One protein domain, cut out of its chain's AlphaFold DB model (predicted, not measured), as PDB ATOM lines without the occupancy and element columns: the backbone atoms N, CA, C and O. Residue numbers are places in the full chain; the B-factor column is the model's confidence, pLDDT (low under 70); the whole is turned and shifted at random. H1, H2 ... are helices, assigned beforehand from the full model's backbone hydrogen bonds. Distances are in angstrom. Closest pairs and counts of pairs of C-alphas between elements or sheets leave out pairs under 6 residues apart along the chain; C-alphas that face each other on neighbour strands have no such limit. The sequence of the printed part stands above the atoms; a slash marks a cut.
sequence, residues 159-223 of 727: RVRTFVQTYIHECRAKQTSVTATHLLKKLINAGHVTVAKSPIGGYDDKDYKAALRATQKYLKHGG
ATOM      1  N   ARG A 159     383.416 580.793 412.164       78.44
ATOM      2  CA  ARG A 159     384.438 581.844 411.994       78.44
ATOM      3  C   ARG A 159     384.487 582.392 410.561       78.44
ATOM      4  O   ARG A 159     384.497 583.605 410.388       78.44
ATOM      5  N   VAL A 160     384.460 581.525 409.545       81.19
ATOM      6  CA  VAL A 160     384.437 581.956 408.134       81.19
ATOM      7  C   VAL A 160     383.068 582.532 407.757       81.19
ATOM      8  O   VAL A 160     383.017 583.518 407.024       81.19
ATOM      9  N   ARG A 161     381.956 582.000 408.289       80.88
ATOM     10  CA  ARG A 161     380.624 582.596 408.070       80.88
ATOM     11  C   ARG A 161     380.550 584.020 408.617       80.88
ATOM     12  O   ARG A 161     380.184 584.917 407.865       80.88
ATOM     13  N   THR A 162     380.959 584.228 409.865       79.31
ATOM     14  CA  THR A 162     381.003 585.548 410.497       79.31
ATOM     15  C   THR A 162     381.967 586.479 409.767       79.31
ATOM     16  O   THR A 162     381.576 587.598 409.479       79.31
ATOM     17  N   PHE A 163     383.156 586.030 409.350       82.69
ATOM     18  CA  PHE A 163     384.066 586.858 408.541       82.69
ATOM     19  C   PHE A 163     383.427 587.334 407.221       82.69
ATOM     20  O   PHE A 163     383.496 588.515 406.885       82.69
ATOM     21  N   VAL A 164     382.755 586.433 406.492       82.75
ATOM     22  CA  VAL A 164     382.031 586.770 405.253       82.75
ATOM     23  C   VAL A 164     380.867 587.731 405.531       82.75
ATOM     24  O   VAL A 164     380.689 588.691 404.787       82.75
ATOM     25  N   GLN A 165     380.104 587.509 406.605       76.38
ATOM     26  CA  GLN A 165     379.016 588.398 407.028       76.38
ATOM     27  C   GLN A 165     379.550 589.789 407.406       76.38
ATOM     28  O   GLN A 165     379.094 590.778 406.840       76.38
ATOM     29  N   THR A 166     380.549 589.883 408.287       78.88
ATOM     30  CA  THR A 166     381.182 591.143 408.708       78.88
ATOM     31  C   THR A 166     381.739 591.917 407.519       78.88
ATOM     32  O   THR A 166     381.451 593.101 407.405       78.88
ATOM     33  N   TYR A 167     382.430 591.271 406.576       77.25
ATOM     34  CA  TYR A 167     382.913 591.952 405.369       77.25
ATOM     35  C   TYR A 167     381.769 592.458 404.469       77.25
ATOM     36  O   TYR A 167     381.846 593.564 403.936       77.25
ATOM     37  N   ILE A 168     380.664 591.711 404.346       71.81
ATOM     38  CA  ILE A 168     379.456 592.196 403.655       71.81
ATOM     39  C   ILE A 168     378.835 593.387 404.410       71.81
ATOM     40  O   ILE A 168     378.407 594.342 403.766       71.81
ATOM     41  N   HIS A 169     378.822 593.389 405.746       62.66
ATOM     42  CA  HIS A 169     378.361 594.529 406.549       62.66
ATOM     43  C   HIS A 169     379.293 595.752 406.432       62.66
ATOM     44  O   HIS A 169     378.792 596.861 406.259       62.66
ATOM     45  N   GLU A 170     380.618 595.574 406.434       68.50
ATOM     46  CA  GLU A 170     381.609 596.633 406.180       68.50
ATOM     47  C   GLU A 170     381.417 597.259 404.794       68.50
ATOM     48  O   GLU A 170     381.394 598.482 404.661       68.50
ATOM     49  N   CYS A 171     381.245 596.439 403.753       61.78
ATOM     50  CA  CYS A 171     381.000 596.932 402.400       61.78
ATOM     51  C   CYS A 171     379.619 597.583 402.249       61.78
ATOM     52  O   CYS A 171     379.528 598.608 401.579       61.78
ATOM     53  N   ARG A 172     378.568 597.082 402.923       54.41
ATOM     54  CA  ARG A 172     377.262 597.769 403.022       54.41
ATOM     55  C   ARG A 172     377.419 599.149 403.682       54.41
ATOM     56  O   ARG A 172     376.931 600.130 403.130       54.41
ATOM     57  N   ALA A 173     378.143 599.246 404.800       48.31
ATOM     58  CA  ALA A 173     378.412 600.513 405.493       48.31
ATOM     59  C   ALA A 173     379.231 601.500 404.636       48.31
ATOM     60  O   ALA A 173     379.002 602.704 404.692       48.31
ATOM     61  N   LYS A 174     380.135 600.985 403.794       51.81
ATOM     62  CA  LYS A 174     380.927 601.748 402.811       51.81
ATOM     63  C   LYS A 174     380.249 601.882 401.434       51.81
ATOM     64  O   LYS A 174     380.898 602.309 400.487       51.81
ATOM     65  N   GLN A 175     378.981 601.481 401.296       45.59
ATOM     66  CA  GLN A 175     378.186 601.500 400.053       45.59
ATOM     67  C   GLN A 175     378.860 600.857 398.813       45.59
ATOM     68  O   GLN A 175     378.575 601.227 397.674       45.59
ATOM     69  N   THR A 176     379.732 599.861 399.011       44.56
ATOM     70  CA  THR A 176     380.474 599.173 397.937       44.56
ATOM     71  C   THR A 176     379.835 597.833 397.565       44.56
ATOM     72  O   THR A 176     379.449 597.032 398.418       44.56
ATOM     73  N   SER A 177     379.723 597.566 396.262       51.81
ATOM     74  CA  SER A 177     379.114 596.348 395.720       51.81
ATOM     75  C   SER A 177     380.073 595.152 395.764       51.81
ATOM     76  O   SER A 177     381.043 595.095 395.008       51.81
ATOM     77  N   VAL A 178     379.787 594.156 396.604       62.56
ATOM     78  CA  VAL A 178     380.624 592.951 396.734       62.56
ATOM     79  C   VAL A 178     380.262 591.899 395.680       62.56
ATOM     80  O   VAL A 178     379.166 591.336 395.703       62.56
ATOM     81  N   THR A 179     381.203 591.566 394.793       72.75
ATOM     82  CA  THR A 179     381.107 590.383 393.914       72.75
ATOM     83  C   THR A 179     381.788 589.162 394.546       72.75
ATOM     84  O   THR A 179     382.576 589.284 395.485       72.75
ATOM     85  N   ALA A 180     381.538 587.960 394.009       77.88
ATOM     86  CA  ALA A 180     382.231 586.744 394.452       77.88
ATOM     87  C   ALA A 180     383.766 586.841 394.294       77.88
ATOM     88  O   ALA A 180     384.493 586.252 395.089       77.88
ATOM     89  N   THR A 181     384.253 587.623 393.325       77.94
ATOM     90  CA  THR A 181     385.681 587.894 393.093       77.94
ATOM     91  C   THR A 181     386.283 588.764 394.198       77.94
ATOM     92  O   THR A 181     387.341 588.435 394.729       77.94
ATOM     93  N   HIS A 182     385.581 589.825 394.618       79.94
ATOM     94  CA  HIS A 182     385.985 590.652 395.763       79.94
ATOM     95  C   HIS A 182     386.032 589.829 397.055       79.94
ATOM     96  O   HIS A 182     387.007 589.891 397.805       79.94
ATOM     97  N   LEU A 183     385.018 588.983 397.275       83.06
ATOM     98  CA  LEU A 183     384.989 588.077 398.419       83.06
ATOM     99  C   LEU A 183     386.127 587.046 398.375       83.06
ATOM    100  O   LEU A 183     386.736 586.781 399.409       83.06
ATOM    101  N   LEU A 184     386.450 586.494 397.200       83.75
ATOM    102  CA  LEU A 184     387.590 585.592 397.027       83.75
ATOM    103  C   LEU A 184     388.912 586.294 397.370       83.75
ATOM    104  O   LEU A 184     389.654 585.773 398.197       83.75
ATOM    105  N   LYS A 185     389.181 587.487 396.813       82.75
ATOM    106  CA  LYS A 185     390.386 588.277 397.141       82.75
ATOM    107  C   LYS A 185     390.489 588.518 398.661       82.75
ATOM    108  O   LYS A 185     391.527 588.247 399.259       82.75
ATOM    109  N   LYS A 186     389.391 588.909 399.326       84.81
ATOM    110  CA  LYS A 186     389.346 589.100 400.792       84.81
ATOM    111  C   LYS A 186     389.563 587.796 401.586       84.81
ATOM    112  O   LYS A 186     390.211 587.834 402.629       84.81
ATOM    113  N   LEU A 187     389.059 586.651 401.111       85.06
ATOM    114  CA  LEU A 187     389.253 585.334 401.741       85.06
ATOM    115  C   LEU A 187     390.682 584.790 401.581       85.06
ATOM    116  O   LEU A 187     391.169 584.122 402.494       85.06
ATOM    117  N   ILE A 188     391.356 585.081 400.463       84.69
ATOM    118  CA  ILE A 188     392.772 584.736 400.265       84.69
ATOM    119  C   ILE A 188     393.642 585.572 401.210       84.69
ATOM    120  O   ILE A 188     394.414 585.009 401.984       84.69
ATOM    121  N   ASN A 189     393.438 586.893 401.244       83.00
ATOM    122  CA  ASN A 189     394.194 587.800 402.118       83.00
ATOM    123  C   ASN A 189     393.992 587.503 403.622       83.00
ATOM    124  O   ASN A 189     394.853 587.827 404.431       83.00
ATOM    125  N   ALA A 190     392.879 586.866 404.004       80.00
ATOM    126  CA  ALA A 190     392.613 586.398 405.369       80.00
ATOM    127  C   ALA A 190     393.138 584.974 405.671       80.00
ATOM    128  O   ALA A 190     392.835 584.413 406.726       80.00
ATOM    129  N   GLY A 191     393.860 584.342 404.737       80.25
ATOM    130  CA  GLY A 191     394.360 582.970 404.875       80.25
ATOM    131  C   GLY A 191     393.260 581.901 404.945       80.25
ATOM    132  O   GLY A 191     393.500 580.793 405.417       80.25
ATOM    133  N   HIS A 192     392.029 582.217 404.526       78.94
ATOM    134  CA  HIS A 192     390.889 581.290 404.545       78.94
ATOM    135  C   HIS A 192     390.767 580.459 403.260       78.94
ATOM    136  O   HIS A 192     390.076 579.439 403.259       78.94
ATOM    137  N   VAL A 193     391.444 580.877 402.185       83.81
ATOM    138  CA  VAL A 193     391.589 580.134 400.927       83.81
ATOM    139  C   VAL A 193     393.024 580.267 400.435       83.81
ATOM    140  O   VAL A 193     393.466 581.365 400.117       83.81
ATOM    141  N   THR A 194     393.741 579.152 400.313       84.12
ATOM    142  CA  THR A 194     395.000 579.113 399.557       84.12
ATOM    143  C   THR A 194     394.689 579.018 398.064       84.12
ATOM    144  O   THR A 194     393.788 578.268 397.667       84.12
ATOM    145  N   VAL A 195     395.445 579.746 397.245       84.62
ATOM    146  CA  VAL A 195     395.525 579.587 395.785       84.62
ATOM    147  C   VAL A 195     397.004 579.474 395.425       84.62
ATOM    148  O   VAL A 195     397.826 580.161 396.036       84.62
ATOM    149  N   ALA A 196     397.350 578.587 394.495       83.44
ATOM    150  CA  ALA A 196     398.713 578.458 393.990       83.44
ATOM    151  C   ALA A 196     399.186 579.767 393.330       83.44
ATOM    152  O   ALA A 196     398.379 580.545 392.815       83.44
ATOM    153  N   LYS A 197     400.498 580.017 393.347       79.56
ATOM    154  CA  LYS A 197     401.119 581.115 392.595       79.56
ATOM    155  C   LYS A 197     401.680 580.583 391.281       79.56
ATOM    156  O   LYS A 197     402.220 579.479 391.263       79.56
ATOM    157  N   SER A 198     401.564 581.369 390.216       76.81
ATOM    158  CA  SER A 198     402.218 581.057 388.941       76.81
ATOM    159  C   SER A 198     403.740 581.266 389.062       76.81
ATOM    160  O   SER A 198     404.159 582.164 389.802       76.81
ATOM    161  N   PRO A 199     404.586 580.489 388.351       59.25
ATOM    162  CA  PRO A 199     406.042 580.683 388.340       59.25
ATOM    163  C   PRO A 199     406.496 582.081 387.894       59.25
ATOM    164  O   PRO A 199     407.588 582.506 388.252       59.25
ATOM    165  N   ILE A 200     405.655 582.793 387.135       61.38
ATOM    166  CA  ILE A 200     405.924 584.132 386.577       61.38
ATOM    167  C   ILE A 200     405.416 585.246 387.531       61.38
ATOM    168  O   ILE A 200     405.529 586.433 387.251       61.38
ATOM    169  N   GLY A 201     404.863 584.878 388.693       60.38
ATOM    170  CA  GLY A 201     404.157 585.793 389.592       60.38
ATOM    171  C   GLY A 201     402.639 585.775 389.375       60.38
ATOM    172  O   GLY A 201     402.125 585.169 388.439       60.38
ATOM    173  N   GLY A 202     401.895 586.396 390.295       71.31
ATOM    174  CA  GLY A 202     400.432 586.292 390.338       71.31
ATOM    175  C   GLY A 202     399.919 584.941 390.869       71.31
ATOM    176  O   GLY A 202     400.669 584.140 391.433       71.31
ATOM    177  N   TYR A 203     398.614 584.703 390.726       80.44
ATOM    178  CA  TYR A 203     397.973 583.423 391.057       80.44
ATOM    179  C   TYR A 203     397.935 582.507 389.830       80.44
ATOM    180  O   TYR A 203     397.830 582.990 388.707       80.44
ATOM    181  N   ASP A 204     397.968 581.191 390.037       84.50
ATOM    182  CA  ASP A 204     397.641 580.239 388.973       84.50
ATOM    183  C   ASP A 204     396.167 580.404 388.564       84.50
ATOM    184  O   ASP A 204     395.266 580.318 389.403       84.50
ATOM    185  N   ASP A 205     395.915 580.655 387.279       73.12
ATOM    186  CA  ASP A 205     394.579 580.964 386.763       73.12
ATOM    187  C   ASP A 205     393.602 579.783 386.904       73.12
ATOM    188  O   ASP A 205     392.452 579.968 387.316       73.12
ATOM    189  N   LYS A 206     394.059 578.550 386.648       73.50
ATOM    190  CA  LYS A 206     393.220 577.345 386.757       73.50
ATOM    191  C   LYS A 206     392.768 577.144 388.207       73.50
ATOM    192  O   LYS A 206     391.583 576.904 388.473       73.50
ATOM    193  N   ASP A 207     393.683 577.312 389.157       78.81
ATOM    194  CA  ASP A 207     393.429 577.183 390.585       78.81
ATOM    195  C   ASP A 207     392.635 578.374 391.163       78.81
ATOM    196  O   ASP A 207     391.772 578.174 392.029       78.81
ATOM    197  N   TYR A 208     392.837 579.592 390.643       83.94
ATOM    198  CA  TYR A 208     392.057 580.789 390.983       83.94
ATOM    199  C   TYR A 208     390.608 580.679 390.486       83.94
ATOM    200  O   TYR A 208     389.671 580.890 391.263       83.94
ATOM    201  N   LYS A 209     390.386 580.241 389.239       79.12
ATOM    202  CA  LYS A 209     389.051 579.924 388.698       79.12
ATOM    203  C   LYS A 209     388.375 578.812 389.508       79.12
ATOM    204  O   LYS A 209     387.199 578.932 389.865       79.12
ATOM    205  N   ALA A 210     389.110 577.770 389.910       79.50
ATOM    206  CA  ALA A 210     388.602 576.742 390.822       79.50
ATOM    207  C   ALA A 210     388.257 577.296 392.225       79.50
ATOM    208  O   ALA A 210     387.257 576.886 392.826       79.50
ATOM    209  N   ALA A 211     389.020 578.271 392.732       83.38
ATOM    210  CA  ALA A 211     388.724 578.963 393.984       83.38
ATOM    211  C   ALA A 211     387.464 579.838 393.876       83.38
ATOM    212  O   ALA A 211     386.621 579.815 394.773       83.38
ATOM    213  N   LEU A 212     387.273 580.538 392.755       82.69
ATOM    214  CA  LEU A 212     386.088 581.358 392.495       82.69
ATOM    215  C   LEU A 212     384.817 580.507 392.399       82.69
ATOM    216  O   LEU A 212     383.820 580.823 393.059       82.69
ATOM    217  N   ARG A 213     384.876 579.372 391.686       80.00
ATOM    218  CA  ARG A 213     383.799 578.366 391.661       80.00
ATOM    219  C   ARG A 213     383.488 577.840 393.067       80.00
ATOM    220  O   ARG A 213     382.318 577.674 393.422       80.00
ATOM    221  N   ALA A 214     384.500 577.641 393.918       82.25
ATOM    222  CA  ALA A 214     384.291 577.280 395.321       82.25
ATOM    223  C   ALA A 214     383.609 578.401 396.136       82.25
ATOM    224  O   ALA A 214     382.703 578.093 396.913       82.25
ATOM    225  N   THR A 215     383.964 579.676 395.930       83.56
ATOM    226  CA  THR A 215     383.324 580.846 396.571       83.56
ATOM    227  C   THR A 215     381.859 580.988 396.173       83.56
ATOM    228  O   THR A 215     380.988 581.078 397.040       83.56
ATOM    229  N   GLN A 216     381.549 580.916 394.878       80.69
ATOM    230  CA  GLN A 216     380.173 580.924 394.370       80.69
ATOM    231  C   GLN A 216     379.353 579.767 394.971       80.69
ATOM    232  O   GLN A 216     378.236 579.962 395.459       80.69
ATOM    233  N   LYS A 217     379.932 578.558 395.017       79.31
ATOM    234  CA  LYS A 217     379.302 577.369 395.611       79.31
ATOM    235  C   LYS A 217     379.115 577.508 397.125       79.31
ATOM    236  O   LYS A 217     378.080 577.076 397.627       79.31
ATOM    237  N   TYR A 218     380.057 578.118 397.846       83.25
ATOM    238  CA  TYR A 218     379.936 578.428 399.274       83.25
ATOM    239  C   TYR A 218     378.760 579.374 399.535       83.25
ATOM    240  O   TYR A 218     377.890 579.037 400.336       83.25
ATOM    241  N   LEU A 219     378.664 580.485 398.797       80.94
ATOM    242  CA  LEU A 219     377.563 581.448 398.923       80.94
ATOM    243  C   LEU A 219     376.198 580.795 398.642       80.94
ATOM    244  O   LEU A 219     375.300 580.858 399.484       80.94
ATOM    245  N   LYS A 220     376.076 580.051 397.533       75.94
ATOM    246  CA  LYS A 220     374.844 579.323 397.167       75.94
ATOM    247  C   LYS A 220     374.414 578.290 398.222       75.94
ATOM    248  O   LYS A 220     373.223 578.059 398.392       75.94
ATOM    249  N   HIS A 221     375.356 577.687 398.958       72.56
ATOM    250  CA  HIS A 221     375.056 576.770 400.073       72.56
ATOM    251  C   HIS A 221     374.834 577.476 401.418       72.56
ATOM    252  O   HIS A 221     374.162 576.918 402.281       72.56
ATOM    253  N   GLY A 222     375.395 578.670 401.622       69.06
ATOM    254  CA  GLY A 222     375.204 579.460 402.842       69.06
ATOM    255  C   GLY A 222     373.793 580.042 402.978       69.06
ATOM    256  O   GLY A 222     373.401 580.409 404.085       69.06
ATOM    257  N   GLY A 223     373.036 580.078 401.875       65.06
ATOM    258  CA  GLY A 223     371.708 580.687 401.768       65.06
ATOM    259  C   GLY A 223     371.717 582.067 401.109       65.06
ATOM    260  O   GLY A 223     370.654 582.664 400.968       65.06
TER     261      GLY A 223
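This is residues 159 to 223 of the 727 residues of the protein "CCHC-type domain-containing protein" of Salpingoeca rosetta (strain ATCC 50818 / BSB-021) (UniProt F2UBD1). A long helix, H3, makes one side of an elongated body, with the shorter helix H2 packed across it about perpendicular, and H1 set at a steep tilt near H2, its last residues, 169 to 173, sticking out together with residues 174 and 175. The long link from H2, residues 190 to 204, runs out to Pro 199 and folds back to where H3 begins, at the opposite end of the body from the last residues of H1. The printed part has 65 residues with three named helices, in the order H1, H2, H3, and no named strand; the class is all helix. It is only just compact, close to loose, with a radius of gyration of the C-alphas of 12.5 A, and spans 38 by 25 by 20 A.

H1 is residues 159 to 173, 20.7 A from first to last C-alpha, beginning at C-alpha 159 at (384.438, 581.844, 411.994). H2 is residues 180 to 189, 14.2 A long, beginning at C-alpha 180 at (382.231, 586.744, 394.452). H3, the longest helix with 18 residues, is residues 205 to 222, 25.2 A long, and ends at C-alpha 222 at (375.204, 579.460, 402.842).

H1 and H2 are close but not clearly touching, with 1 pair of C-alphas within 8 A, those of Val 164 and Leu 183, 7.6 A apart. They run opposite ways at a steep tilt of 60 degrees. H2 and H3 touch, with 8 pairs of C-alphas within 8 A; the closest C-alphas are those of Ala 180 and Gln 216, 6.2 A apart. H3 touches H2 with residues 211 to 216 alone. The lines of H2 and H3 stand about perpendicular, but only just, at 73 degrees. H1 and H3 are apart, but only just, their closest C-alphas being 8.2 A from each other. In H1, H2 and H3 every O i to N i+4 pair is within hydrogen-bond range.

The two C-alphas farthest apart are those of Ala 173 and Pro 199, 38.1 A. The C-alphas of Arg 159 and Gly 223, the first and last printed, are 16.4 A apart. The printed part has no cut. H1 to H2 is a short link of 6 residues, and H2 to H3 is a long link of 15 residues, whose C-alphas lie 8 to 22 A from the mean of the C-alphas. The mean pLDDT of the printed part is 75.0, and 15 residues are under 70, namely residues 169 to 178, 199 to 201 and 222 to 223.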